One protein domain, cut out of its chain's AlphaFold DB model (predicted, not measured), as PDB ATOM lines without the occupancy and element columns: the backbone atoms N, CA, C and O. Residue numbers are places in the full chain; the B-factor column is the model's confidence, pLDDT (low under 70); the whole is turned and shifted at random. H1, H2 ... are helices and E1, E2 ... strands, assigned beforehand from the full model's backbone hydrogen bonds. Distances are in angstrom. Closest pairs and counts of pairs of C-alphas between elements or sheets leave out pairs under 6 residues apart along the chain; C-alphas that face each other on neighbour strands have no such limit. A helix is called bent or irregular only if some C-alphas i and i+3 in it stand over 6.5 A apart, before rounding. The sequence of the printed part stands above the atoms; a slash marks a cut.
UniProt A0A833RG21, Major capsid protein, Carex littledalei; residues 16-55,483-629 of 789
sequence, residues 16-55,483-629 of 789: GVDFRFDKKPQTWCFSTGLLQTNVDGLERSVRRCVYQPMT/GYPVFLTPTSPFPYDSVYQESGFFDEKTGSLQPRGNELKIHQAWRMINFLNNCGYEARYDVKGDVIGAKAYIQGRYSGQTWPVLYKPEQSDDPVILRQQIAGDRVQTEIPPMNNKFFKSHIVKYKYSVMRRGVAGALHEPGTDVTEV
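What this domain is: This is residues 16 to 55 and 483 to 629 of the 789 residues of the protein "Major capsid protein" of Carex littledalei (UniProt A0A833RG21). A single helix, H1, sits in the angle between two strongly twisted sheets: a long one, in which E1, E2 and E8 run side by side with short E3 at one edge, and a smaller one made of E4, E5, E7 and E6. The long loop of residues 544 to 575 joins E6 to E7, and short H2 only grazes the smaller sheet. The 187 printed residues hold two named helices and eight named strands, in the order E1, E2, E3, E4, E5, H1, E6, E7, H2, E8; under half of the residues are in named elements, and the class is mixed, helices and strands. The sheets, in the orders E2, E1, E8, E3 and E4, E5, E7, E6, are both antiparallel. The whole is compact, with a radius of gyration of the C-alphas of 17.6 A and spans of 55 by 41 by 33 A.

How they stand to each other: E1, residues 27 to 39, forms a hairpin with E2, residues 42 to 55; N 35 and O 46 are 2.8 A apart, within hydrogen-bond range. On the other side of E1 is E8, residues 604 to 616, with N 36 and O 607 at 2.8 A. E8 bends by 57 degrees at residue 612. Its other neighbour is the edge strand E3, residues 503 to 506, with N 506 and O 604 at 2.8 A. In the second sheet E4, residues 512 to 514, and E5, residues 517 to 520, form a hairpin, with N 512 and O 519 at 2.8 A. H1, residues 522 to 534, is on both sheets. E6, residues 537 to 543, and E7, residues 576 to 583, form another hairpin, with N 538 and O 582 at 2.8 A; E7 also pairs with E5, N 578 and O 518 at 2.8 A. E5, H1 and E6 make a split strand-helix-strand unit, a helix between two strands of one sheet that are not neighbours, with E7 between them in the sheet; its crossover is right-handed. H1 makes two layers with this sheet, a helix on one face: its height is 8.8 A, and it runs along the strands, at 5 degrees to E7 on the local plane. The closest C-alphas of H1 and E6 are those of Ile 529 and Ala 539, 6.2 A apart. Over the first sheet its height is 10.7 A, and it runs across the strands, at 78 degrees to E3 on the local plane. H2, residues 597 to 601, only grazes the second sheet with residues 597 to 600; it is irregular, but only just, with C-alphas 598 and 601 at 6.9 A. Every O i to N i+4 pair of H1 is within hydrogen-bond range, against 0 of 1 in H2, where 1 of 2 O i to N i+3 pairs is.

Where its parts are: E1 begins at C-alpha 27 (179.882, 209.420, 163.544) and is 36.9 A long from first to last C-alpha; E2 is 41.4 A long. H1, 18.1 A long, begins at C-alpha 522 (201.497, 214.734, 139.864). E6 measures 18.4 A and E7 20.0 A. E8, 33.4 A long, ends at C-alpha 616 (176.445, 214.641, 163.104).

The domain as a whole: The C-alphas farthest apart, those of Pro 515 and Val 629, are 57.6 A apart, while those of Gly 16 and Val 629, first and last printed, are 5.4 A apart. Residues 56 to 482 are not printed, and C-alphas 55 and 483 are 11.6 A apart across this cut. The links E6 to E7, 32 residues, and E7 to H2, 13 residues, are long. The mean pLDDT of the printed part is 89.8, and no printed residue is under 70.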
ATOM      1  N   GLY A  16     185.401 220.180 173.407       92.25
ATOM      2  CA  GLY A  16     184.823 218.841 173.487       92.25
ATOM      3  C   GLY A  16     183.724 218.648 172.444       92.25
ATOM      4  O   GLY A  16     183.265 219.614 171.828       92.25
ATOM      5  N   VAL A  17     183.328 217.394 172.224       94.12
ATOM      6  CA  VAL A  17     182.284 217.062 171.250       94.12
ATOM      7  C   VAL A  17     181.405 215.904 171.713       94.12
ATOM      8  O   VAL A  17     181.887 214.918 172.279       94.12
ATOM      9  N   ASP A  18     180.106 216.035 171.459       93.12
ATOM     10  CA  ASP A  18     179.098 215.061 171.866       93.12
ATOM     11  C   ASP A  18     179.263 213.710 171.160       93.12
ATOM     12  O   ASP A  18     179.843 213.590 170.081       93.12
ATOM     13  N   PHE A  19     178.704 212.672 171.775       93.94
ATOM     14  CA  PHE A  19     178.600 211.347 171.175       93.94
ATOM     15  C   PHE A  19     177.363 211.311 170.280       93.94
ATOM     16  O   PHE A  19     176.239 211.384 170.776       93.94
ATOM     17  N   ARG A  20     177.565 211.197 168.965       92.50
ATOM     18  CA  ARG A  20     176.487 211.024 167.986       92.50
ATOM     19  C   ARG A  20     176.842 209.945 166.987       92.50
ATOM     20  O   ARG A  20     177.948 209.960 166.452       92.50
ATOM     21  N   PHE A  21     175.887 209.063 166.729       91.00
ATOM     22  CA  PHE A  21     176.044 207.941 165.820       91.00
ATOM     23  C   PHE A  21     174.821 207.796 164.919       91.00
ATOM     24  O   PHE A  21     173.703 208.093 165.342       91.00
ATOM     25  N   ASP A  22     175.062 207.324 163.702       88.06
ATOM     26  CA  ASP A  22     174.049 206.823 162.776       88.06
ATOM     27  C   ASP A  22     173.594 205.408 163.194       88.06
ATOM     28  O   ASP A  22     174.124 204.805 164.132       88.06
ATOM     29  N   LYS A  23     172.631 204.842 162.461       82.69
ATOM     30  CA  LYS A  23     172.148 203.460 162.591       82.69
ATOM     31  C   LYS A  23     173.257 202.430 162.396       82.69
ATOM     32  O   LYS A  23     173.304 201.430 163.103       82.69
ATOM     33  N   LYS A  24     174.135 202.668 161.423       83.81
ATOM     34  CA  LYS A  24     175.430 201.989 161.327       83.81
ATOM     35  C   LYS A  24     176.339 202.771 162.258       83.81
ATOM     36  O   LYS A  24     176.419 203.967 162.018       83.81
ATOM     37  N   PRO A  25     176.980 202.194 163.288       88.62
ATOM     38  CA  PRO A  25     177.704 202.945 164.319       88.62
ATOM     39  C   PRO A  25     178.848 203.765 163.701       88.62
ATOM     40  O   PRO A  25     180.003 203.352 163.619       88.62
ATOM     41  N   GLN A  26     178.490 204.940 163.210       92.75
ATOM     42  CA  GLN A  26     179.278 205.848 162.404       92.75
ATOM     43  C   GLN A  26     178.968 207.240 162.919       92.75
ATOM     44  O   GLN A  26     177.811 207.597 163.112       92.75
ATOM     45  N   THR A  27     180.002 208.022 163.164       94.69
ATOM     46  CA  THR A  27     179.882 209.420 163.544       94.69
ATOM     47  C   THR A  27     180.387 210.276 162.396       94.69
ATOM     48  O   THR A  27     181.485 210.063 161.874       94.69
ATOM     49  N   TRP A  28     179.568 211.224 161.954       95.50
ATOM     50  CA  TRP A  28     179.879 212.049 160.795       95.50
ATOM     51  C   TRP A  28     180.620 213.301 161.243       95.50
ATOM     52  O   TRP A  28     180.004 214.245 161.730       95.50
ATOM     53  N   CYS A  29     181.940 213.333 161.072       96.31
ATOM     54  CA  CYS A  29     182.718 214.548 161.291       96.31
ATOM     55  C   CYS A  29     182.437 215.524 160.149       96.31
ATOM     56  O   CYS A  29     182.515 215.139 158.984       96.31
ATOM     57  N   PHE A  30     182.134 216.782 160.457       95.06
ATOM     58  CA  PHE A  30     181.865 217.785 159.430       95.06
ATOM     59  C   PHE A  30     182.648 219.076 159.641       95.06
ATOM     60  O   PHE A  30     182.990 219.456 160.763       95.06
ATOM     61  N   SER A  31     182.903 219.762 158.530       93.31
ATOM     62  CA  SER A  31     183.431 221.121 158.472       93.31
ATOM     63  C   SER A  31     182.597 221.921 157.485       93.31
ATOM     64  O   SER A  31     182.364 221.488 156.359       93.31
ATOM     65  N   THR A  32     182.117 223.085 157.905       91.88
ATOM     66  CA  THR A  32     181.401 224.031 157.045       91.88
ATOM     67  C   THR A  32     182.186 225.324 156.962       91.88
ATOM     68  O   THR A  32     182.655 225.837 157.980       91.88
ATOM     69  N   GLY A  33     182.287 225.878 155.762       91.88
ATOM     70  CA  GLY A  33     183.046 227.091 155.506       91.88
ATOM     71  C   GLY A  33     182.708 227.728 154.166       91.88
ATOM     72  O   GLY A  33     181.758 227.333 153.485       91.88
ATOM     73  N   LEU A  34     183.505 228.727 153.794       93.44
ATOM     74  CA  LEU A  34     183.425 229.401 152.501       93.44
ATOM     75  C   LEU A  34     184.695 229.129 151.699       93.44
ATOM     76  O   LEU A  34     185.787 229.434 152.174       93.44
ATOM     77  N   LEU A  35     184.547 228.599 150.487       92.12
ATOM     78  CA  LEU A  35     185.600 228.615 149.478       92.12
ATOM     79  C   LEU A  35     185.557 229.975 148.783       92.12
ATOM     80  O   LEU A  35     184.598 230.287 148.081       92.12
ATOM     81  N   GLN A  36     186.578 230.785 149.024       94.06
ATOM     82  CA  GLN A  36     186.771 232.074 148.379       94.06
ATOM     83  C   GLN A  36     187.727 231.884 147.210       94.06
ATOM     84  O   GLN A  36     188.826 231.364 147.402       94.06
ATOM     85  N   THR A  37     187.326 232.325 146.027       92.56
ATOM     86  CA  THR A  37     188.131 232.282 144.808       92.56
ATOM     87  C   THR A  37     188.274 233.699 144.280       92.56
ATOM     88  O   THR A  37     187.279 234.404 144.131       92.56
ATOM     89  N   ASN A  38     189.504 234.116 144.000       92.75
ATOM     90  CA  ASN A  38     189.829 235.402 143.406       92.75
ATOM     91  C   ASN A  38     190.495 235.155 142.047       92.75
ATOM     92  O   ASN A  38     191.574 234.559 141.987       92.75
ATOM     93  N   VAL A  39     189.830 235.585 140.977       89.88
ATOM     94  CA  VAL A  39     190.340 235.534 139.602       89.88
ATOM     95  C   VAL A  39     190.611 236.966 139.164       89.88
ATOM     96  O   VAL A  39     189.675 237.738 138.981       89.88
ATOM     97  N   ASP A  40     191.885 237.338 139.052       85.62
ATOM     98  CA  ASP A  40     192.329 238.673 138.614       85.62
ATOM     99  C   ASP A  40     191.645 239.857 139.327       85.62
ATOM    100  O   ASP A  40     191.367 240.898 138.734       85.62
ATOM    101  N   GLY A  41     191.370 239.707 140.623       82.44
ATOM    102  CA  GLY A  41     190.712 240.719 141.453       82.44
ATOM    103  C   GLY A  41     189.204 240.520 141.628       82.44
ATOM    104  O   GLY A  41     188.618 241.178 142.484       82.44
ATOM    105  N   LEU A  42     188.572 239.605 140.886       86.88
ATOM    106  CA  LEU A  42     187.161 239.258 141.055       86.88
ATOM    107  C   LEU A  42     187.000 238.164 142.107       86.88
ATOM    108  O   LEU A  42     187.365 237.011 141.877       86.88
ATOM    109  N   GLU A  43     186.422 238.524 143.249       89.94
ATOM    110  CA  GLU A  43     186.170 237.593 144.347       89.94
ATOM    111  C   GLU A  43     184.781 236.960 144.254       89.94
ATOM    112  O   GLU A  43     183.761 237.642 144.152       89.94
ATOM    113  N   ARG A  44     184.734 235.631 144.352       90.38
ATOM    114  CA  ARG A  44     183.512 234.849 144.554       90.38
ATOM    115  C   ARG A  44     183.675 233.972 145.782       90.38
ATOM    116  O   ARG A  44     184.761 233.481 146.067       90.38
ATOM    117  N   SER A  45     182.592 233.793 146.529       91.12
ATOM    118  CA  SER A  45     182.570 232.946 147.722       91.12
ATOM    119  C   SER A  45     181.441 231.938 147.610       91.12
ATOM    120  O   SER A  45     180.297 232.319 147.365       91.12
ATOM    121  N   VAL A  46     181.752 230.663 147.824       90.12
ATOM    122  CA  VAL A  46     180.771 229.579 147.793       90.12
ATOM    123  C   VAL A  46     180.796 228.832 149.112       90.12
ATOM    124  O   VAL A  46     181.856 228.495 149.641       90.12
ATOM    125  N   ARG A  47     179.611 228.573 149.668       89.69
ATOM    126  CA  ARG A  47     179.485 227.754 150.869       89.69
ATOM    127  C   ARG A  47     179.787 226.302 150.537       89.69
ATOM    128  O   ARG A  47     179.169 225.731 149.645       89.69
ATOM    129  N   ARG A  48     180.673 225.697 151.323       87.50
ATOM    130  CA  ARG A  48     181.023 224.284 151.221       87.50
ATOM    131  C   ARG A  48     180.847 223.604 152.573       87.50
ATOM    132  O   ARG A  48     181.195 224.165 153.613       87.50
ATOM    133  N   CYS A  49     180.305 222.394 152.530       89.06
ATOM    134  CA  CYS A  49     180.242 221.484 153.662       89.06
ATOM    135  C   CYS A  49     181.000 220.215 153.278       89.06
ATOM    136  O   CYS A  49     180.747 219.649 152.220       89.06
ATOM    137  N   VAL A  50     181.924 219.795 154.131       92.00
ATOM    138  CA  VAL A  50     182.717 218.576 153.976       92.00
ATOM    139  C   VAL A  50     182.319 217.639 155.101       92.00
ATOM    140  O   VAL A  50     182.294 218.065 156.258       92.00
ATOM    141  N   TYR A  51     182.021 216.391 154.763       94.38
ATOM    142  CA  TYR A  51     181.698 215.343 155.721       94.38
ATOM    143  C   TYR A  51     182.705 214.207 155.595       94.38
ATOM    144  O   TYR A  51     183.179 213.929 154.502       94.38
ATOM    145  N   GLN A  52     183.008 213.556 156.711       95.69
ATOM    146  CA  GLN A  52     183.775 212.323 156.748       95.69
ATOM    147  C   GLN A  52     183.187 211.402 157.822       95.69
ATOM    148  O   GLN A  52     183.212 211.757 159.010       95.69
ATOM    149  N   PRO A  53     182.686 210.216 157.449       95.50
ATOM    150  CA  PRO A  53     182.265 209.219 158.420       95.50
ATOM    151  C   PRO A  53     183.475 208.571 159.112       95.50
ATOM    152  O   PRO A  53     184.445 208.151 158.476       95.50
ATOM    153  N   MET A  54     183.403 208.484 160.436       96.62
ATOM    154  CA  MET A  54     184.326 207.753 161.305       96.62
ATOM    155  C   MET A  54     183.542 206.650 162.017       96.62
ATOM    156  O   MET A  54     182.375 206.839 162.342       96.62
ATOM    157  N   THR A  55     184.159 205.515 162.314       96.44
ATOM    158  CA  THR A  55     183.511 204.397 163.011       96.44
ATOM    159  C   THR A  55     184.366 203.906 164.179       96.44
ATOM    160  O   THR A  55     185.595 203.923 164.076       96.44
ATOM    161  N   GLY A 483     190.342 208.394 154.247       94.25
ATOM    162  CA  GLY A 483     189.322 209.423 154.374       94.25
ATOM    163  C   GLY A 483     189.962 210.806 154.416       94.25
ATOM    164  O   GLY A 483     191.187 210.938 154.494       94.25
ATOM    165  N   TYR A 484     189.131 211.840 154.397       94.81
ATOM    166  CA  TYR A 484     189.560 213.224 154.515       94.81
ATOM    167  C   TYR A 484     189.562 213.681 155.994       94.81
ATOM    168  O   TYR A 484     188.525 213.620 156.659       94.81
ATOM    169  N   PRO A 485     190.692 214.163 156.550       95.38
ATOM    170  CA  PRO A 485     190.822 214.511 157.969       95.38
ATOM    171  C   PRO A 485     190.228 215.893 158.294       95.38
ATOM    172  O   PRO A 485     190.933 216.880 158.523       95.38
ATOM    173  N   VAL A 486     188.897 215.954 158.328       94.44
ATOM    174  CA  VAL A 486     188.075 217.164 158.493       94.44
ATOM    175  C   VAL A 486     188.471 218.048 159.687       94.44
ATOM    176  O   VAL A 486     188.367 219.274 159.604       94.44
ATOM    177  N   PHE A 487     188.898 217.466 160.812       95.19
ATOM    178  CA  PHE A 487     189.260 218.245 162.003       95.19
ATOM    179  C   PHE A 487     190.667 218.828 161.961       95.19
ATOM    180  O   PHE A 487     190.951 219.764 162.709       95.19
ATOM    181  N   LEU A 488     191.521 218.312 161.080       94.31
ATOM    182  CA  LEU A 488     192.907 218.742 160.959       94.31
ATOM    183  C   LEU A 488     193.082 219.799 159.867       94.31
ATOM    184  O   LEU A 488     194.006 220.600 159.941       94.31
ATOM    185  N   THR A 489     192.211 219.845 158.857       90.81
ATOM    186  CA  THR A 489     192.361 220.787 157.739       90.81
ATOM    187  C   THR A 489     191.794 222.173 158.064       90.81
ATOM    188  O   THR A 489     190.685 222.274 158.594       90.81
ATOM    189  N   PRO A 490     192.503 223.276 157.751       91.31
ATOM    190  CA  PRO A 490     193.707 223.340 156.919       91.31
ATOM    191  C   PRO A 490     194.998 222.946 157.659       91.31
ATOM    192  O   PRO A 490     195.231 223.393 158.777       91.31
ATOM    193  N   THR A 491     195.847 222.148 157.007       91.44
ATOM    194  CA  THR A 491     197.192 221.748 157.472       91.44
ATOM    195  C   THR A 491     198.128 221.606 156.264       91.44
ATOM    196  O   THR A 491     197.674 221.326 155.158       91.44
ATOM    197  N   SER A 492     199.440 221.791 156.447       90.50
ATOM    198  CA  SER A 492     200.450 221.634 155.387       90.50
ATOM    199  C   SER A 492     201.318 220.393 155.613       90.50
ATOM    200  O   SER A 492     202.428 220.514 156.134       90.50
ATOM    201  N   PRO A 493     200.847 219.194 155.235       89.69
ATOM    202  CA  PRO A 493     201.557 217.967 155.567       89.69
ATOM    203  C   PRO A 493     202.699 217.660 154.570       89.69
ATOM    204  O   PRO A 493     203.631 216.925 154.901       89.69
ATOM    205  N   PHE A 494     202.684 218.272 153.380       89.62
ATOM    206  CA  PHE A 494     203.713 218.150 152.339       89.62
ATOM    207  C   PHE A 494     204.725 219.314 152.378       89.62
ATOM    208  O   PHE A 494     204.395 220.396 152.873       89.62
ATOM    209  N   PRO A 495     205.940 219.136 151.819       85.44
ATOM    210  CA  PRO A 495     206.919 220.220 151.672       85.44
ATOM    211  C   PRO A 495     206.547 221.245 150.582       85.44
ATOM    212  O   PRO A 495     207.240 222.254 150.433       85.44
ATOM    213  N   TYR A 496     205.479 220.979 149.829       88.06
ATOM    214  CA  TYR A 496     204.890 221.810 148.782       88.06
ATOM    215  C   TYR A 496     203.382 221.976 149.015       88.06
ATOM    216  O   TYR A 496     202.780 221.286 149.843       88.06
ATOM    217  N   ASP A 497     202.765 222.881 148.261       87.75
ATOM    218  CA  ASP A 497     201.332 223.135 148.361       87.75
ATOM    219  C   ASP A 497     200.506 221.902 147.987       87.75
ATOM    220  O   ASP A 497     200.728 221.263 146.957       87.75
ATOM    221  N   SER A 498     199.503 221.600 148.805       90.44
ATOM    222  CA  SER A 498     198.673 220.402 148.668       90.44
ATOM    223  C   SER A 498     197.201 220.709 148.914       90.44
ATOM    224  O   SER A 498     196.842 221.794 149.376       90.44
ATOM    225  N   VAL A 499     196.340 219.728 148.638       91.44
ATOM    226  CA  VAL A 499     194.893 219.833 148.869       91.44
ATOM    227  C   VAL A 499     194.567 220.190 150.328       91.44
ATOM    228  O   VAL A 499     193.683 221.004 150.576       91.44
ATOM    229  N   TYR A 500     195.335 219.681 151.295       93.31
ATOM    230  CA  TYR A 500     195.061 219.856 152.727       93.31
ATOM    231  C   TYR A 500     195.321 221.261 153.277       93.31
ATOM    232  O   TYR A 500     194.775 221.603 154.327       93.31
ATOM    233  N   GLN A 501     196.118 222.084 152.587       90.81
ATOM    234  CA  GLN A 501     196.313 223.484 152.978       90.81
ATOM    235  C   GLN A 501     195.050 224.316 152.742       90.81
ATOM    236  O   GLN A 501     194.909 225.393 153.325       90.81
ATOM    237  N   GLU A 502     194.158 223.834 151.866       87.69
ATOM    238  CA  GLU A 502     192.884 224.458 151.499       87.69
ATOM    239  C   GLU A 502     193.014 225.942 151.099       87.69
ATOM    240  O   GLU A 502     192.070 226.729 151.160       87.69
ATOM    241  N   SER A 503     194.206 226.353 150.677       92.06
ATOM    242  CA  SER A 503     194.504 227.693 150.195       92.06
ATOM    243  C   SER A 503     195.706 227.657 149.264       92.06
ATOM    244  O   SER A 503     196.512 226.730 149.313       92.06
ATOM    245  N   GLY A 504     195.804 228.651 148.389       92.56
ATOM    246  CA  GLY A 504     196.949 228.838 147.511       92.56
ATOM    247  C   GLY A 504     196.567 229.567 146.230       92.56
ATOM    248  O   GLY A 504     195.510 230.191 146.139       92.56
ATOM    249  N   PHE A 505     197.439 229.508 145.231       92.69
ATOM    250  CA  PHE A 505     197.193 230.090 143.916       92.69
ATOM    251  C   PHE A 505     197.686 229.195 142.778       92.69
ATOM    252  O   PHE A 505     198.507 228.306 143.005       92.69
ATOM    253  N   PHE A 506     197.169 229.449 141.580       93.06
ATOM    254  CA  PHE A 506     197.626 228.887 140.315       93.06
ATOM    255  C   PHE A 506     197.956 230.031 139.351       93.06
ATOM    256  O   PHE A 506     197.233 231.029 139.292       93.06
ATOM    257  N   ASP A 507     199.046 229.870 138.609       90.12
ATOM    258  CA  ASP A 507     199.601 230.835 137.657       90.12
ATOM    259  C   ASP A 507     200.203 230.125 136.428       90.12
ATOM    260  O   ASP A 507     200.259 228.894 136.368       90.12
ATOM    261  N   GLU A 508     200.728 230.885 135.460       86.31
ATOM    262  CA  GLU A 508     201.391 230.327 134.267       86.31
ATOM    263  C   GLU A 508     202.513 229.326 134.601       86.31
ATOM    264  O   GLU A 508     202.759 228.404 133.829       86.31
ATOM    265  N   LYS A 509     203.188 229.480 135.747       86.75
ATOM    266  CA  LYS A 509     204.322 228.638 136.156       86.75
ATOM    267  C   LYS A 509     203.898 227.325 136.802       86.75
ATOM    268  O   LYS A 509     204.749 226.480 137.072       86.75
ATOM    269  N   THR A 510     202.606 227.151 137.067       86.56
ATOM    270  CA  THR A 510     202.070 225.942 137.693       86.56
ATOM    271  C   THR A 510     202.263 224.709 136.806       86.56
ATOM    272  O   THR A 510     202.386 223.612 137.334       86.56
ATOM    273  N   GLY A 511     202.341 224.869 135.483       88.25
ATOM    274  CA  GLY A 511     202.591 223.775 134.545       88.25
ATOM    275  C   GLY A 511     203.220 224.249 133.239       88.25
ATOM    276  O   GLY A 511     203.535 225.426 133.071       88.25
ATOM    277  N   SER A 512     203.405 223.323 132.303       90.44
ATOM    278  CA  SER A 512     203.893 223.612 130.955       90.44
ATOM    279  C   SER A 512     202.736 223.571 129.957       90.44
ATOM    280  O   SER A 512     202.196 222.517 129.618       90.44
ATOM    281  N   LEU A 513     202.332 224.749 129.473       88.50
ATOM    282  CA  LEU A 513     201.206 224.900 128.549       88.50
ATOM    283  C   LEU A 513     201.597 224.502 127.119       88.50
ATOM    284  O   LEU A 513     202.178 225.297 126.369       88.50
ATOM    285  N   GLN A 514     201.213 223.293 126.718       87.19
ATOM    286  CA  GLN A 514     201.435 222.737 125.385       87.19
ATOM    287  C   GLN A 514     200.157 222.783 124.521       87.19
ATOM    288  O   GLN A 514     199.049 222.897 125.044       87.19
ATOM    289  N   PRO A 515     200.247 222.631 123.180       84.38
ATOM    290  CA  PRO A 515     199.060 222.514 122.320       84.38
ATOM    291  C   PRO A 515     198.145 221.341 122.694       84.38
ATOM    292  O   PRO A 515     196.953 221.356 122.409       84.38
ATOM    293  N   ARG A 516     198.726 220.307 123.310       85.31
ATOM    294  CA  ARG A 516     198.042 219.086 123.728       85.31
ATOM    295  C   ARG A 516     197.322 219.217 125.071       85.31
ATOM    296  O   ARG A 516     196.481 218.364 125.335       85.31
ATOM    297  N   GLY A 517     197.628 220.230 125.879       90.88
ATOM    298  CA  GLY A 517     197.114 220.402 127.237       90.88
ATOM    299  C   GLY A 517     198.141 221.061 128.159       90.88
ATOM    300  O   GLY A 517     199.241 221.412 127.725       90.88
ATOM    301  N   ASN A 518     197.788 221.202 129.433       93.19
ATOM    302  CA  ASN A 518     198.697 221.679 130.472       93.19
ATOM    303  C   ASN A 518     199.400 220.484 131.123       93.19
ATOM    304  O   ASN A 518     198.748 219.635 131.725       93.19
ATOM    305  N   GLU A 519     200.714 220.398 130.965       93.88
ATOM    306  CA  GLU A 519     201.535 219.345 131.552       93.88
ATOM    307  C   GLU A 519     201.935 219.732 132.980       93.88
ATOM    308  O   GLU A 519     202.543 220.779 133.210       93.88
ATOM    309  N   LEU A 520     201.562 218.896 133.944       92.88
ATOM    310  CA  LEU A 520     201.656 219.168 135.373       92.88
ATOM    311  C   LEU A 520     202.415 218.040 136.069       92.88
ATOM    312  O   LEU A 520     202.266 216.868 135.719       92.88
ATOM    313  N   LYS A 521     203.163 218.380 137.122       90.69
ATOM    314  CA  LYS A 521     203.646 217.362 138.063       90.69
ATOM    315  C   LYS A 521     202.465 216.738 138.799       90.69
ATOM    316  O   LYS A 521     201.480 217.428 139.061       90.69
ATOM    317  N   ILE A 522     202.586 215.480 139.215       90.00
ATOM    318  CA  ILE A 522     201.497 214.734 139.864       90.00
ATOM    319  C   ILE A 522     200.829 215.484 141.030       90.00
ATOM    320  O   ILE A 522     199.607 215.612 141.070       90.00
ATOM    321  N   HIS A 523     201.608 216.073 141.939       89.50
ATOM    322  CA  HIS A 523     201.056 216.815 143.077       89.50
ATOM    323  C   HIS A 523     200.335 218.110 142.656       89.50
ATOM    324  O   HIS A 523     199.324 218.480 143.256       89.50
ATOM    325  N   GLN A 524     200.812 218.790 141.606       92.19
ATOM    326  CA  GLN A 524     200.163 219.982 141.046       92.19
ATOM    327  C   GLN A 524     198.881 219.610 140.299       92.19
ATOM    328  O   GLN A 524     197.872 220.299 140.452       92.19
ATOM    329  N   ALA A 525     198.901 218.506 139.547       93.69
ATOM    330  CA  ALA A 525     197.733 217.953 138.874       93.69
ATOM    331  C   ALA A 525     196.649 217.582 139.885       93.69
ATOM    332  O   ALA A 525     195.516 218.034 139.746       93.69
ATOM    333  N   TRP A 526     197.007 216.866 140.952       94.00
ATOM    334  CA  TRP A 526     196.087 216.526 142.035       94.00
ATOM    335  C   TRP A 526     195.432 217.768 142.649       94.00
ATOM    336  O   TRP A 526     194.208 217.847 142.769       94.00
ATOM    337  N   ARG A 527     196.241 218.779 142.985       93.88
ATOM    338  CA  ARG A 527     195.763 220.039 143.565       93.88
ATOM    339  C   ARG A 527     194.843 220.802 142.606       93.88
ATOM    340  O   ARG A 527     193.802 221.299 143.036       93.88
ATOM    341  N   MET A 528     195.212 220.892 141.327       94.06
ATOM    342  CA  MET A 528     194.428 221.585 140.302       94.06
ATOM    343  C   MET A 528     193.112 220.860 140.022       94.06
ATOM    344  O   MET A 528     192.066 221.496 140.056       94.06
ATOM    345  N   ILE A 529     193.131 219.538 139.829       94.81
ATOM    346  CA  ILE A 529     191.922 218.737 139.586       94.81
ATOM    347  C   ILE A 529     190.978 218.817 140.786       94.81
ATOM    348  O   ILE A 529     189.787 219.059 140.606       94.81
ATOM    349  N   ASN A 530     191.499 218.731 142.014       93.94
ATOM    350  CA  ASN A 530     190.675 218.918 143.204       93.94
ATOM    351  C   ASN A 530     190.010 220.301 143.232       93.94
ATOM    352  O   ASN A 530     188.825 220.417 143.532       93.94
ATOM    353  N   PHE A 531     190.751 221.360 142.901       93.50
ATOM    354  CA  PHE A 531     190.202 222.712 142.825       93.50
ATOM    355  C   PHE A 531     189.133 222.860 141.729       93.50
ATOM    356  O   PHE A 531     188.087 223.458 141.989       93.50
ATOM    357  N   LEU A 532     189.362 222.293 140.539       93.00
ATOM    358  CA  LEU A 532     188.399 222.280 139.435       93.00
ATOM    359  C   LEU A 532     187.098 221.577 139.849       93.00
ATOM    360  O   LEU A 532     186.027 222.176 139.727       93.00
ATOM    361  N   ASN A 533     187.203 220.382 140.439       91.06
ATOM    362  CA  ASN A 533     186.065 219.619 140.958       91.06
ATOM    363  C   ASN A 533     185.290 220.428 142.010       91.06
ATOM    364  O   ASN A 533     184.064 220.520 141.956       91.06
ATOM    365  N   ASN A 534     185.999 221.106 142.919       89.44
ATOM    366  CA  ASN A 534     185.381 221.969 143.932       89.44
ATOM    367  C   ASN A 534     184.661 223.187 143.332       89.44
ATOM    368  O   ASN A 534     183.716 223.689 143.934       89.44
ATOM    369  N   CYS A 535     185.078 223.665 142.156       89.75
ATOM    370  CA  CYS A 535     184.411 224.753 141.438       89.75
ATOM    371  C   CYS A 535     183.263 224.271 140.531       89.75
ATOM    372  O   CYS A 535     182.562 225.106 139.953       89.75
ATOM    373  N   GLY A 536     183.037 222.956 140.424       90.00
ATOM    374  CA  GLY A 536     182.011 222.353 139.566       90.00
ATOM    375  C   GLY A 536     182.463 222.093 138.125       90.00
ATOM    376  O   GLY A 536     181.629 222.067 137.223       90.00
ATOM    377  N   TYR A 537     183.769 221.933 137.895       92.38
ATOM    378  CA  TYR A 537     184.326 221.513 136.608       92.38
ATOM    379  C   TYR A 537     184.828 220.076 136.675       92.38
ATOM    380  O   TYR A 537     185.443 219.682 137.658       92.38
ATOM    381  N   GLU A 538     184.645 219.337 135.587       91.38
ATOM    382  CA  GLU A 538     185.248 218.028 135.370       91.38
ATOM    383  C   GLU A 538     186.546 218.183 134.564       91.38
ATOM    384  O   GLU A 538     186.604 218.889 133.550       91.38
ATOM    385  N   ALA A 539     187.608 217.521 135.015       91.38
ATOM    386  CA  ALA A 539     188.903 217.524 134.350       91.38
ATOM    387  C   ALA A 539     189.105 216.233 133.546       91.38
ATOM    388  O   ALA A 539     189.060 215.142 134.106       91.38
ATOM    389  N   ARG A 540     189.427 216.354 132.251       92.81
ATOM    390  CA  ARG A 540     189.959 215.239 131.451       92.81
ATOM    391  C   ARG A 540     191.465 215.339 131.368       92.81
ATOM    392  O   ARG A 540     191.999 216.382 130.976       92.81
ATOM    393  N   TYR A 541     192.140 214.248 131.680       93.25
ATOM    394  CA  TYR A 541     193.588 214.194 131.785       93.25
ATOM    395  C   TYR A 541     194.124 212.875 131.236       93.25
ATOM    396  O   TYR A 541     193.432 211.863 131.249       93.25
ATOM    397  N   ASP A 542     195.377 212.904 130.794       91.81
ATOM    398  CA  ASP A 542     196.145 211.701 130.498       91.81
ATOM    399  C   ASP A 542     197.216 211.539 131.572       91.81
ATOM    400  O   ASP A 542     198.058 212.425 131.751       91.81
ATOM    401  N   VAL A 543     197.202 210.400 132.256       89.06
ATOM    402  CA  VAL A 543     198.269 210.001 133.175       89.06
ATOM    403  C   VAL A 543     199.329 209.246 132.367       89.06
ATOM    404  O   VAL A 543     198.999 208.325 131.617       89.06
ATOM    405  N   LYS A 544     200.593 209.672 132.445       85.44
ATOM    406  CA  LYS A 544     201.745 208.944 131.883       85.44
ATOM    407  C   LYS A 544     202.401 208.114 132.981       85.44
ATOM    408  O   LYS A 544     202.373 208.575 134.109       85.44
ATOM    409  N   GLY A 545     202.953 206.945 132.663       83.38
ATOM    410  CA  GLY A 545     203.639 206.073 133.629       83.38
ATOM    411  C   GLY A 545     202.809 204.895 134.144       83.38
ATOM    412  O   GLY A 545     201.611 204.794 133.858       83.38
ATOM    413  N   ASP A 546     203.455 204.010 134.906       85.75
ATOM    414  CA  ASP A 546     202.817 202.826 135.490       85.75
ATOM    415  C   ASP A 546     202.093 203.194 136.798       85.75
ATOM    416  O   ASP A 546     202.689 203.332 137.875       85.75
ATOM    417  N   VAL A 547     200.775 203.375 136.694       89.12
ATOM    418  CA  VAL A 547     199.884 203.648 137.832       89.12
ATOM    419  C   VAL A 547     199.549 202.372 138.607       89.12
ATOM    420  O   VAL A 547     199.434 201.292 138.030       89.12
ATOM    421  N   ILE A 548     199.340 202.507 139.915       89.44
ATOM    422  CA  ILE A 548     198.972 201.413 140.820       89.44
ATOM    423  C   ILE A 548     197.655 201.725 141.538       89.44
ATOM    424  O   ILE A 548     197.392 202.863 141.926       89.44
ATOM    425  N   GLY A 549     196.823 200.699 141.736       88.88
ATOM    426  CA  GLY A 549     195.487 200.853 142.317       88.88
ATOM    427  C   GLY A 549     194.538 201.619 141.393       88.88
ATOM    428  O   GLY A 549     194.213 201.133 140.303       88.88
ATOM    429  N   ALA A 550     194.106 202.807 141.820       89.88
ATOM    430  CA  ALA A 550     193.231 203.680 141.044       89.88
ATOM    431  C   ALA A 550     193.937 204.208 139.784       89.88
ATOM    432  O   ALA A 550     195.009 204.809 139.851       89.88
ATOM    433  N   LYS A 551     193.295 204.047 138.625       89.75
ATOM    434  CA  LYS A 551     193.764 204.545 137.319       89.75
ATOM    435  C   LYS A 551     193.340 205.989 137.040       89.75
ATOM    436  O   LYS A 551     193.792 206.589 136.067       89.75
ATOM    437  N   ALA A 552     192.457 206.534 137.869       90.38
ATOM    438  CA  ALA A 552     191.888 207.868 137.739       90.38
ATOM    439  C   ALA A 552     191.860 208.582 139.097       90.38
ATOM    440  O   ALA A 552     191.862 207.950 140.150       90.38
ATOM    441  N   TYR A 553     191.821 209.913 139.070       92.31
ATOM    442  CA  TYR A 553     191.551 210.728 140.249       92.31
ATOM    443  C   TYR A 553     190.088 210.539 140.659       92.31
ATOM    444  O   TYR A 553     189.185 210.922 139.915       92.31
ATOM    445  N   ILE A 554     189.861 209.954 141.834       90.25
ATOM    446  CA  ILE A 554     188.523 209.607 142.330       90.25
ATOM    447  C   ILE A 554     188.030 210.710 143.260       90.25
ATOM    448  O   ILE A 554     188.730 211.096 144.194       90.25
ATOM    449  N   GLN A 555     186.822 211.223 143.038       89.31
ATOM    450  CA  GLN A 555     186.198 212.137 143.989       89.31
ATOM    451  C   GLN A 555     185.533 211.341 145.117       89.31
ATOM    452  O   GLN A 555     184.680 210.493 144.871       89.31
ATOM    453  N   GLY A 556     185.912 211.628 146.358       87.25
ATOM    454  CA  GLY A 556     185.332 211.013 147.540       87.25
ATOM    455  C   GLY A 556     183.864 211.369 147.703       87.25
ATOM    456  O   GLY A 556     183.431 212.506 147.481       87.25
ATOM    457  N   ARG A 557     183.099 210.361 148.112       83.06
ATOM    458  CA  ARG A 557     181.637 210.376 148.107       83.06
ATOM    459  C   ARG A 557     181.018 211.430 149.023       83.06
ATOM    460  O   ARG A 557     179.947 211.944 148.707       83.06
ATOM    461  N   TYR A 558     181.651 211.727 150.159       88.00
ATOM    462  CA  TYR A 558     181.063 212.587 151.194       88.00
ATOM    463  C   TYR A 558     181.876 213.852 151.432       88.00
ATOM    464  O   TYR A 558     181.312 214.936 151.613       88.00
ATOM    465  N   SER A 559     183.200 213.738 151.395       89.12
ATOM    466  CA  SER A 559     184.085 214.890 151.516       89.12
ATOM    467  C   SER A 559     184.036 215.796 150.277       89.12
ATOM    468  O   SER A 559     184.312 217.001 150.358       89.12
ATOM    469  N   GLY A 560     183.697 215.225 149.114       86.31
ATOM    470  CA  GLY A 560     183.796 215.884 147.813       86.31
ATOM    471  C   GLY A 560     185.234 216.241 147.430       86.31
ATOM    472  O   GLY A 560     185.435 217.023 146.503       86.31
ATOM    473  N   GLN A 561     186.224 215.728 148.164       91.19
ATOM    474  CA  GLN A 561     187.646 215.923 147.896       91.19
ATOM    475  C   GLN A 561     188.122 214.858 146.917       91.19
ATOM    476  O   GLN A 561     187.520 213.802 146.794       91.19
ATOM    477  N   THR A 562     189.191 215.131 146.189       93.19
ATOM    478  CA  THR A 562     189.708 214.219 145.169       93.19
ATOM    479  C   THR A 562     190.882 213.431 145.730       93.19
ATOM    480  O   THR A 562     191.773 214.016 146.343       93.19
ATOM    481  N   TRP A 563     190.909 212.123 145.511       93.31
ATOM    482  CA  TRP A 563     192.009 211.232 145.855       93.31
ATOM    483  C   TRP A 563     193.044 211.213 144.733       93.31
ATOM    484  O   TRP A 563     192.680 211.308 143.557       93.31
ATOM    485  N   PRO A 564     194.336 211.114 145.076       92.25
ATOM    486  CA  PRO A 564     195.388 211.090 144.079       92.25
ATOM    487  C   PRO A 564     195.468 209.739 143.360       92.25
ATOM    488  O   PRO A 564     195.252 208.692 143.968       92.25
ATOM    489  N   VAL A 565     195.870 209.773 142.089       91.56
ATOM    490  CA  VAL A 565     196.429 208.599 141.397       91.56
ATOM    491  C   VAL A 565     197.810 208.310 141.978       91.56
ATOM    492  O   VAL A 565     198.530 209.250 142.304       91.56
ATOM    493  N   LEU A 566     198.189 207.041 142.120       91.69
ATOM    494  CA  LEU A 566     199.494 206.648 142.655       91.69
ATOM    495  C   LEU A 566     200.338 205.991 141.564       91.69
ATOM    496  O   LEU A 566     199.837 205.152 140.820       91.69
ATOM    497  N   TYR A 567     201.622 206.342 141.495       90.00
ATOM    498  CA  TYR A 567     202.598 205.645 140.660       90.00
ATOM    499  C   TYR A 567     203.304 204.537 141.422       90.00
ATOM    500  O   TYR A 567     203.399 204.556 142.657       90.00
ATOM    501  N   LYS A 568     203.876 203.597 140.668       87.50
ATOM    502  CA  LYS A 568     204.901 202.716 141.214       87.50
ATOM    503  C   LYS A 568     206.054 203.577 141.774       87.50
ATOM    504  O   LYS A 568     206.502 204.484 141.073       87.50
ATOM    505  N   PRO A 569     206.555 203.320 143.001       83.12
ATOM    506  CA  PRO A 569     207.557 204.181 143.651       83.12
ATOM    507  C   PRO A 569     208.831 204.472 142.832       83.12
ATOM    508  O   PRO A 569     209.470 205.498 143.034       83.12
ATOM    509  N   GLU A 570     209.188 203.593 141.893       79.38
ATOM    510  CA  GLU A 570     210.373 203.716 141.028       79.38
ATOM    511  C   GLU A 570     210.163 204.628 139.798       79.38
ATOM    512  O   GLU A 570     211.128 204.951 139.111       79.38
ATOM    513  N   GLN A 571     208.923 205.040 139.502       75.50
ATOM    514  CA  GLN A 571     208.542 205.774 138.282       75.50
ATOM    515  C   GLN A 571     207.730 207.055 138.577       75.50
ATOM    516  O   GLN A 571     206.859 207.459 137.813       75.50
ATOM    517  N   SER A 572     207.986 207.712 139.709       73.44
ATOM    518  CA  SER A 572     207.137 208.792 140.239       73.44
ATOM    519  C   SER A 572     207.271 210.172 139.564       73.44
ATOM    520  O   SER A 572     206.549 211.093 139.947       73.44
ATOM    521  N   ASP A 573     208.152 210.344 138.568       78.12
ATOM    522  CA  ASP A 573     208.407 211.648 137.915       78.12
ATOM    523  C   ASP A 573     207.599 211.871 136.620       78.12
ATOM    524  O   ASP A 573     207.714 212.920 135.981       78.12
ATOM    525  N   ASP A 574     206.760 210.909 136.224       84.62
ATOM    526  CA  ASP A 574     205.967 211.037 135.003       84.62
ATOM    527  C   ASP A 574     204.884 212.136 135.114       84.62
ATOM    528  O   ASP A 574     204.208 212.280 136.142       84.62
ATOM    529  N   PRO A 575     204.688 212.948 134.055       89.62
ATOM    530  CA  PRO A 575     203.768 214.072 134.095       89.62
ATOM    531  C   PRO A 575     202.314 213.658 133.843       89.62
ATOM    532  O   PRO A 575     202.003 212.710 133.116       89.62
ATOM    533  N   VAL A 576     201.393 214.472 134.356       92.44
ATOM    534  CA  VAL A 576     199.958 214.382 134.068       92.44
ATOM    535  C   VAL A 576     199.572 215.519 133.131       92.44
ATOM    536  O   VAL A 576     199.833 216.688 133.413       92.44
ATOM    537  N   ILE A 577     198.930 215.195 132.010       93.56
ATOM    538  CA  ILE A 577     198.537 216.190 131.007       93.56
ATOM    539  C   ILE A 577     197.051 216.496 131.160       93.56
ATOM    540  O   ILE A 577     196.208 215.683 130.786       93.56
ATOM    541  N   LEU A 578     196.712 217.692 131.640       93.69
ATOM    542  CA  LEU A 578     195.340 218.193 131.669       93.69
ATOM    543  C   LEU A 578     194.902 218.583 130.249       93.69
ATOM    544  O   LEU A 578     195.356 219.587 129.693       93.69
ATOM    545  N   ARG A 579     194.014 217.785 129.655       93.12
ATOM    546  CA  ARG A 579     193.551 217.922 128.267       93.12
ATOM    547  C   ARG A 579     192.398 218.895 128.137       93.12
ATOM    548  O   ARG A 579     192.433 219.790 127.293       93.12
ATOM    549  N   GLN A 580     191.359 218.701 128.940       91.44
ATOM    550  CA  GLN A 580     190.122 219.470 128.848       91.44
ATOM    551  C   GLN A 580     189.595 219.795 130.239       91.44
ATOM    552  O   GLN A 580     189.697 218.987 131.159       91.44
ATOM    553  N   GLN A 581     189.015 220.983 130.355       92.25
ATOM    554  CA  GLN A 581     188.213 221.410 131.489       92.25
ATOM    555  C   GLN A 581     186.778 221.542 130.983       92.25
ATOM    556  O   GLN A 581     186.515 222.330 130.073       92.25
ATOM    557  N   ILE A 582     185.873 220.741 131.531       92.25
ATOM    558  CA  ILE A 582     184.473 220.667 131.118       92.25
ATOM    559  C   ILE A 582     183.634 221.253 132.247       92.25
ATOM    560  O   ILE A 582     183.818 220.909 133.411       92.25
ATOM    561  N   ALA A 583     182.743 222.185 131.920       90.25
ATOM    562  CA  ALA A 583     181.772 222.681 132.886       90.25
ATOM    563  C   ALA A 583     180.802 221.545 133.233       90.25
ATOM    564  O   ALA A 583     180.166 221.002 132.332       90.25
ATOM    565  N   GLY A 584     180.717 221.179 134.513       85.94
ATOM    566  CA  GLY A 584     179.716 220.224 134.976       85.94
ATOM    567  C   GLY A 584     178.321 220.849 135.016       85.94
ATOM    568  O   GLY A 584     178.147 222.044 134.768       85.94
ATOM    569  N   ASP A 585     177.329 220.052 135.416       79.88
ATOM    570  CA  ASP A 585     175.919 220.472 135.472       79.88
ATOM    571  C   ASP A 585     175.684 221.708 136.353       79.88
ATOM    572  O   ASP A 585     174.749 222.480 136.137       79.88
ATOM    573  N   ARG A 586     176.538 221.907 137.367       81.50
ATOM    574  CA  ARG A 586     176.447 223.034 138.296       81.50
ATOM    575  C   ARG A 586     177.814 223.645 138.580       81.50
ATOM    576  O   ARG A 586     178.454 223.335 139.584       81.50
ATOM    577  N   VAL A 587     178.219 224.578 137.724       84.75
ATOM    578  CA  VAL A 587     179.394 225.426 137.963       84.75
ATOM    579  C   VAL A 587     179.115 226.361 139.138       84.75
ATOM    580  O   VAL A 587     178.177 227.158 139.116       84.75
ATOM    581  N   GLN A 588     179.930 226.255 140.184       83.12
ATOM    582  CA  GLN A 588     179.794 227.070 141.391       83.12
ATOM    583  C   GLN A 588     180.518 228.411 141.257       83.12
ATOM    584  O   GLN A 588     180.065 229.430 141.774       83.12
ATOM    585  N   THR A 589     181.669 228.413 140.589       84.56
ATOM    586  CA  THR A 589     182.509 229.595 140.375       84.56
ATOM    587  C   THR A 589     183.071 229.532 138.970       84.56
ATOM    588  O   THR A 589     183.682 228.534 138.619       84.56
ATOM    589  N   GLU A 590     182.891 230.584 138.176       87.25
ATOM    590  CA  GLU A 590     183.472 230.647 136.834       87.25
ATOM    591  C   GLU A 590     184.976 230.901 136.932       87.25
ATOM    592  O   GLU A 590     185.408 231.861 137.571       87.25
ATOM    593  N   ILE A 591     185.768 230.038 136.298       90.19
ATOM    594  CA  ILE A 591     187.231 230.137 136.264       90.19
ATOM    595  C   ILE A 591     187.732 230.046 134.817       90.19
ATOM    596  O   ILE A 591     187.110 229.363 133.995       90.19
ATOM    597  N   PRO A 592     188.853 230.712 134.484       90.69
ATOM    598  CA  PRO A 592     189.445 230.622 133.157       90.69
ATOM    599  C   PRO A 592     189.899 229.183 132.863       90.69
ATOM    600  O   PRO A 592     190.257 228.453 133.791       90.69
ATOM    601  N   PRO A 593     189.914 228.763 131.586       90.69
ATOM    602  CA  PRO A 593     190.365 227.430 131.208       90.69
ATOM    603  C   PRO A 593     191.852 227.254 131.545       90.69
ATOM    604  O   PRO A 593     192.717 227.877 130.929       90.69
ATOM    605  N   MET A 594     192.150 226.388 132.515       90.38
ATOM    606  CA  MET A 594     193.513 226.157 133.030       90.38
ATOM    607  C   MET A 594     194.333 225.166 132.185       90.38
ATOM    608  O   MET A 594     195.515 224.935 132.442       90.38
ATOM    609  N   ASN A 595     193.713 224.557 131.173       89.81
ATOM    610  CA  ASN A 595     194.306 223.519 130.330       89.81
ATOM    611  C   ASN A 595     195.063 224.062 129.103       89.81
ATOM    612  O   ASN A 595     195.674 223.281 128.377       89.81
ATOM    613  N   ASN A 596     194.996 225.363 128.810       88.31
ATOM    614  CA  ASN A 596     195.525 225.928 127.567       88.31
ATOM    615  C   ASN A 596     196.153 227.323 127.761       88.31
ATOM    616  O   ASN A 596     196.203 227.873 128.859       88.31
ATOM    617  N   LYS A 597     196.645 227.916 126.664       87.06
ATOM    618  CA  LYS A 597     197.368 229.200 126.686       87.06
ATOM    619  C   LYS A 597     196.548 230.394 127.190       87.06
ATOM    620  O   LYS A 597     197.174 231.393 127.532       87.06
ATOM    621  N   PHE A 598     195.216 230.309 127.260       85.31
ATOM    622  CA  PHE A 598     194.410 231.385 127.843       85.31
ATOM    623  C   PHE A 598     194.778 231.615 129.312       85.31
ATOM    624  O   PHE A 598     194.759 232.749 129.763       85.31
ATOM    625  N   PHE A 599     195.226 230.580 130.027       87.75
ATOM    626  CA  PHE A 599     195.627 230.692 131.425       87.75
ATOM    627  C   PHE A 599     196.866 231.574 131.680       87.75
ATOM    628  O   PHE A 599     197.045 232.050 132.795       87.75
ATOM    629  N   LYS A 600     197.714 231.839 130.670       84.19
ATOM    630  CA  LYS A 600     199.016 232.526 130.843       84.19
ATOM    631  C   LYS A 600     198.927 233.892 131.534       84.19
ATOM    632  O   LYS A 600     199.846 234.277 132.245       84.19
ATOM    633  N   SER A 601     197.846 234.636 131.311       83.12
ATOM    634  CA  SER A 601     197.650 235.984 131.860       83.12
ATOM    635  C   SER A 601     196.777 236.027 133.114       83.12
ATOM    636  O   SER A 601     196.473 237.121 133.580       83.12
ATOM    637  N   HIS A 602     196.355 234.873 133.634       88.31
ATOM    638  CA  HIS A 602     195.408 234.786 134.739       88.31
ATOM    639  C   HIS A 602     196.081 234.260 136.005       88.31
ATOM    640  O   HIS A 602     196.901 233.343 135.961       88.31
ATOM    641  N   ILE A 603     195.696 234.819 137.152       90.62
ATOM    642  CA  ILE A 603     196.075 234.292 138.464       90.62
ATOM    643  C   ILE A 603     194.801 233.920 139.207       90.62
ATOM    644  O   ILE A 603     193.963 234.773 139.500       90.62
ATOM    645  N   VAL A 604     194.687 232.642 139.560       92.69
ATOM    646  CA  VAL A 604     193.551 232.126 140.326       92.69
ATOM    647  C   VAL A 604     194.013 231.827 141.739       92.69
ATOM    648  O   VAL A 604     194.783 230.897 141.966       92.69
ATOM    649  N   LYS A 605     193.553 232.623 142.701       94.00
ATOM    650  CA  LYS A 605     193.805 232.413 144.131       94.00
ATOM    651  C   LYS A 605     192.578 231.785 144.762       94.00
ATOM    652  O   LYS A 605     191.460 232.168 144.435       94.00
ATOM    653  N   TYR A 606     192.775 230.868 145.697       94.06
ATOM    654  CA  TYR A 606     191.680 230.292 146.460       94.06
ATOM    655  C   TYR A 606     192.036 230.143 147.935       94.06
ATOM    656  O   TYR A 606     193.203 229.997 148.307       94.06
ATOM    657  N   LYS A 607     191.012 230.193 148.784       93.88
ATOM    658  CA  LYS A 607     191.122 229.977 150.224       93.88
ATOM    659  C   LYS A 607     189.801 229.464 150.777       93.88
ATOM    660  O   LYS A 607     188.776 230.124 150.646       93.88
ATOM    661  N   TYR A 608     189.831 228.325 151.450       91.50
ATOM    662  CA  TYR A 608     188.723 227.843 152.257       91.50
ATOM    663  C   TYR A 608     188.858 228.375 153.683       91.50
ATOM    664  O   TYR A 608     189.859 228.151 154.366       91.50
ATOM    665  N   SER A 609     187.834 229.081 154.145       91.12
ATOM    666  CA  SER A 609     187.753 229.566 155.520       91.12
ATOM    667  C   SER A 609     186.750 228.719 156.292       91.12
ATOM    668  O   SER A 609     185.547 228.776 156.025       91.12
ATOM    669  N   VAL A 610     187.248 227.929 157.246       90.56
ATOM    670  CA  VAL A 610     186.424 227.093 158.126       90.56
ATOM    671  C   VAL A 610     185.643 227.979 159.094       90.56
ATOM    672  O   VAL A 610     186.228 228.800 159.795       90.56
ATOM    673  N   MET A 611     184.327 227.790 159.155       89.56
ATOM    674  CA  MET A 611     183.435 228.504 160.073       89.56
ATOM    675  C   MET A 611     182.967 227.620 161.225       89.56
ATOM    676  O   MET A 611     182.903 228.070 162.364       89.56
ATOM    677  N   ARG A 612     182.621 226.364 160.930       90.94
ATOM    678  CA  ARG A 612     182.077 225.408 161.902       90.94
ATOM    679  C   ARG A 612     182.729 224.051 161.710       90.94
ATOM    680  O   ARG A 612     182.948 223.637 160.574       90.94
ATOM    681  N   ARG A 613     182.993 223.356 162.813       93.69
ATOM    682  CA  ARG A 613     183.392 221.946 162.837       93.69
ATOM    683  C   ARG A 613     182.608 221.234 163.926       93.69
ATOM    684  O   ARG A 613     182.362 221.830 164.971       93.69
ATOM    685  N   GLY A 614     182.262 219.976 163.702       94.62
ATOM    686  CA  GLY A 614     181.487 219.206 164.666       94.62
ATOM    687  C   GLY A 614     181.236 217.773 164.229       94.62
ATOM    688  O   GLY A 614     181.880 217.274 163.305       94.62
ATOM    689  N   VAL A 615     180.275 217.132 164.889       95.50
ATOM    690  CA  VAL A 615     179.802 215.777 164.568       95.50
ATOM    691  C   VAL A 615     178.301 215.751 164.296       95.50
ATOM    692  O   VAL A 615     177.538 216.505 164.897       95.50
ATOM    693  N   ALA A 616     177.852 214.865 163.416       93.06
ATOM    694  CA  ALA A 616     176.445 214.641 163.104       93.06
ATOM    695  C   ALA A 616     176.071 213.155 163.222       93.06
ATOM    696  O   ALA A 616     176.934 212.276 163.157       93.06
ATOM    697  N   GLY A 617     174.775 212.906 163.439       87.81
ATOM    698  CA  GLY A 617     174.198 211.560 163.503       87.81
ATOM    699  C   GLY A 617     174.051 210.928 162.123       87.81
ATOM    700  O   GLY A 617     174.301 209.745 161.991       87.81
ATOM    701  N   ALA A 618     173.765 211.715 161.086       87.06
ATOM    702  CA  ALA A 618     173.778 211.257 159.702       87.06
ATOM    703  C   ALA A 618     174.327 212.330 158.749       87.06
ATOM    704  O   ALA A 618     174.528 213.496 159.117       87.06
ATOM    705  N   LEU A 619     174.552 211.937 157.495       86.31
ATOM    706  CA  LEU A 619     174.931 212.853 156.422       86.31
ATOM    707  C   LEU A 619     173.850 213.936 156.236       86.31
ATOM    708  O   LEU A 619     172.663 213.637 156.153       86.31
ATOM    709  N   HIS A 620     174.270 215.201 156.150       81.38
ATOM    710  CA  HIS A 620     173.400 216.383 155.991       81.38
ATOM    711  C   HIS A 620     172.413 216.684 157.135       81.38
ATOM    712  O   HIS A 620     171.657 217.652 157.038       81.38
ATOM    713  N   GLU A 621     172.449 215.946 158.245       82.25
ATOM    714  CA  GLU A 621     171.651 216.277 159.427       82.25
ATOM    715  C   GLU A 621     172.239 217.445 160.241       82.25
ATOM    716  O   GLU A 621     173.434 217.754 160.136       82.25
ATOM    717  N   PRO A 622     171.428 218.102 161.100       80.75
ATOM    718  CA  PRO A 622     171.917 219.089 162.053       80.75
ATOM    719  C   PRO A 622     172.958 218.474 162.997       80.75
ATOM    720  O   PRO A 622     172.645 217.696 163.903       80.75
ATOM    721  N   GLY A 623     174.217 218.840 162.777       84.25
ATOM    722  CA  GLY A 623     175.328 218.439 163.625       84.25
ATOM    723  C   GLY A 623     175.418 219.238 164.927       84.25
ATOM    724  O   GLY A 623     174.836 220.314 165.067       84.25
ATOM    725  N   THR A 624     176.171 218.698 165.880       90.00
ATOM    726  CA  THR A 624     176.630 219.402 167.082       90.00
ATOM    727  C   THR A 624     178.036 219.911 166.837       90.00
ATOM    728  O   THR A 624     178.927 219.131 166.493       90.00
ATOM    729  N   ASP A 625     178.227 221.216 166.991       91.62
ATOM    730  CA  ASP A 625     179.537 221.833 166.837       91.62
ATOM    731  C   ASP A 625     180.470 221.415 167.981       91.62
ATOM    732  O   ASP A 625     180.034 221.043 169.073       91.62
ATOM    733  N   VAL A 626     181.776 221.502 167.737       91.19
ATOM    734  CA  VAL A 626     182.756 221.507 168.823       91.19
ATOM    735  C   VAL A 626     182.459 222.713 169.707       91.19
ATOM    736  O   VAL A 626     182.332 223.834 169.216       91.19
ATOM    737  N   THR A 627     182.324 222.479 171.007       88.81
ATOM    738  CA  THR A 627     181.937 223.510 171.974       88.81
ATOM    739  C   THR A 627     182.880 223.538 173.167       88.81
ATOM    740  O   THR A 627     183.700 222.641 173.377       88.81
ATOM    741  N   GLU A 628     182.768 224.605 173.954       85.25
ATOM    742  CA  GLU A 628     183.465 224.757 175.223       85.25
ATOM    743  C   GLU A 628     182.803 223.857 176.281       85.25
ATOM    744  O   GLU A 628     181.707 224.138 176.769       85.25
ATOM    745  N   VAL A 629     183.455 222.756 176.649       76.81
ATOM    746  CA  VAL A 629     182.874 221.758 177.553       76.81
ATOM    747  C   VAL A 629     183.491 221.873 178.955       76.81
ATOM    748  O   VAL A 629     184.409 221.141 179.308       76.81
TER     749      VAL A 629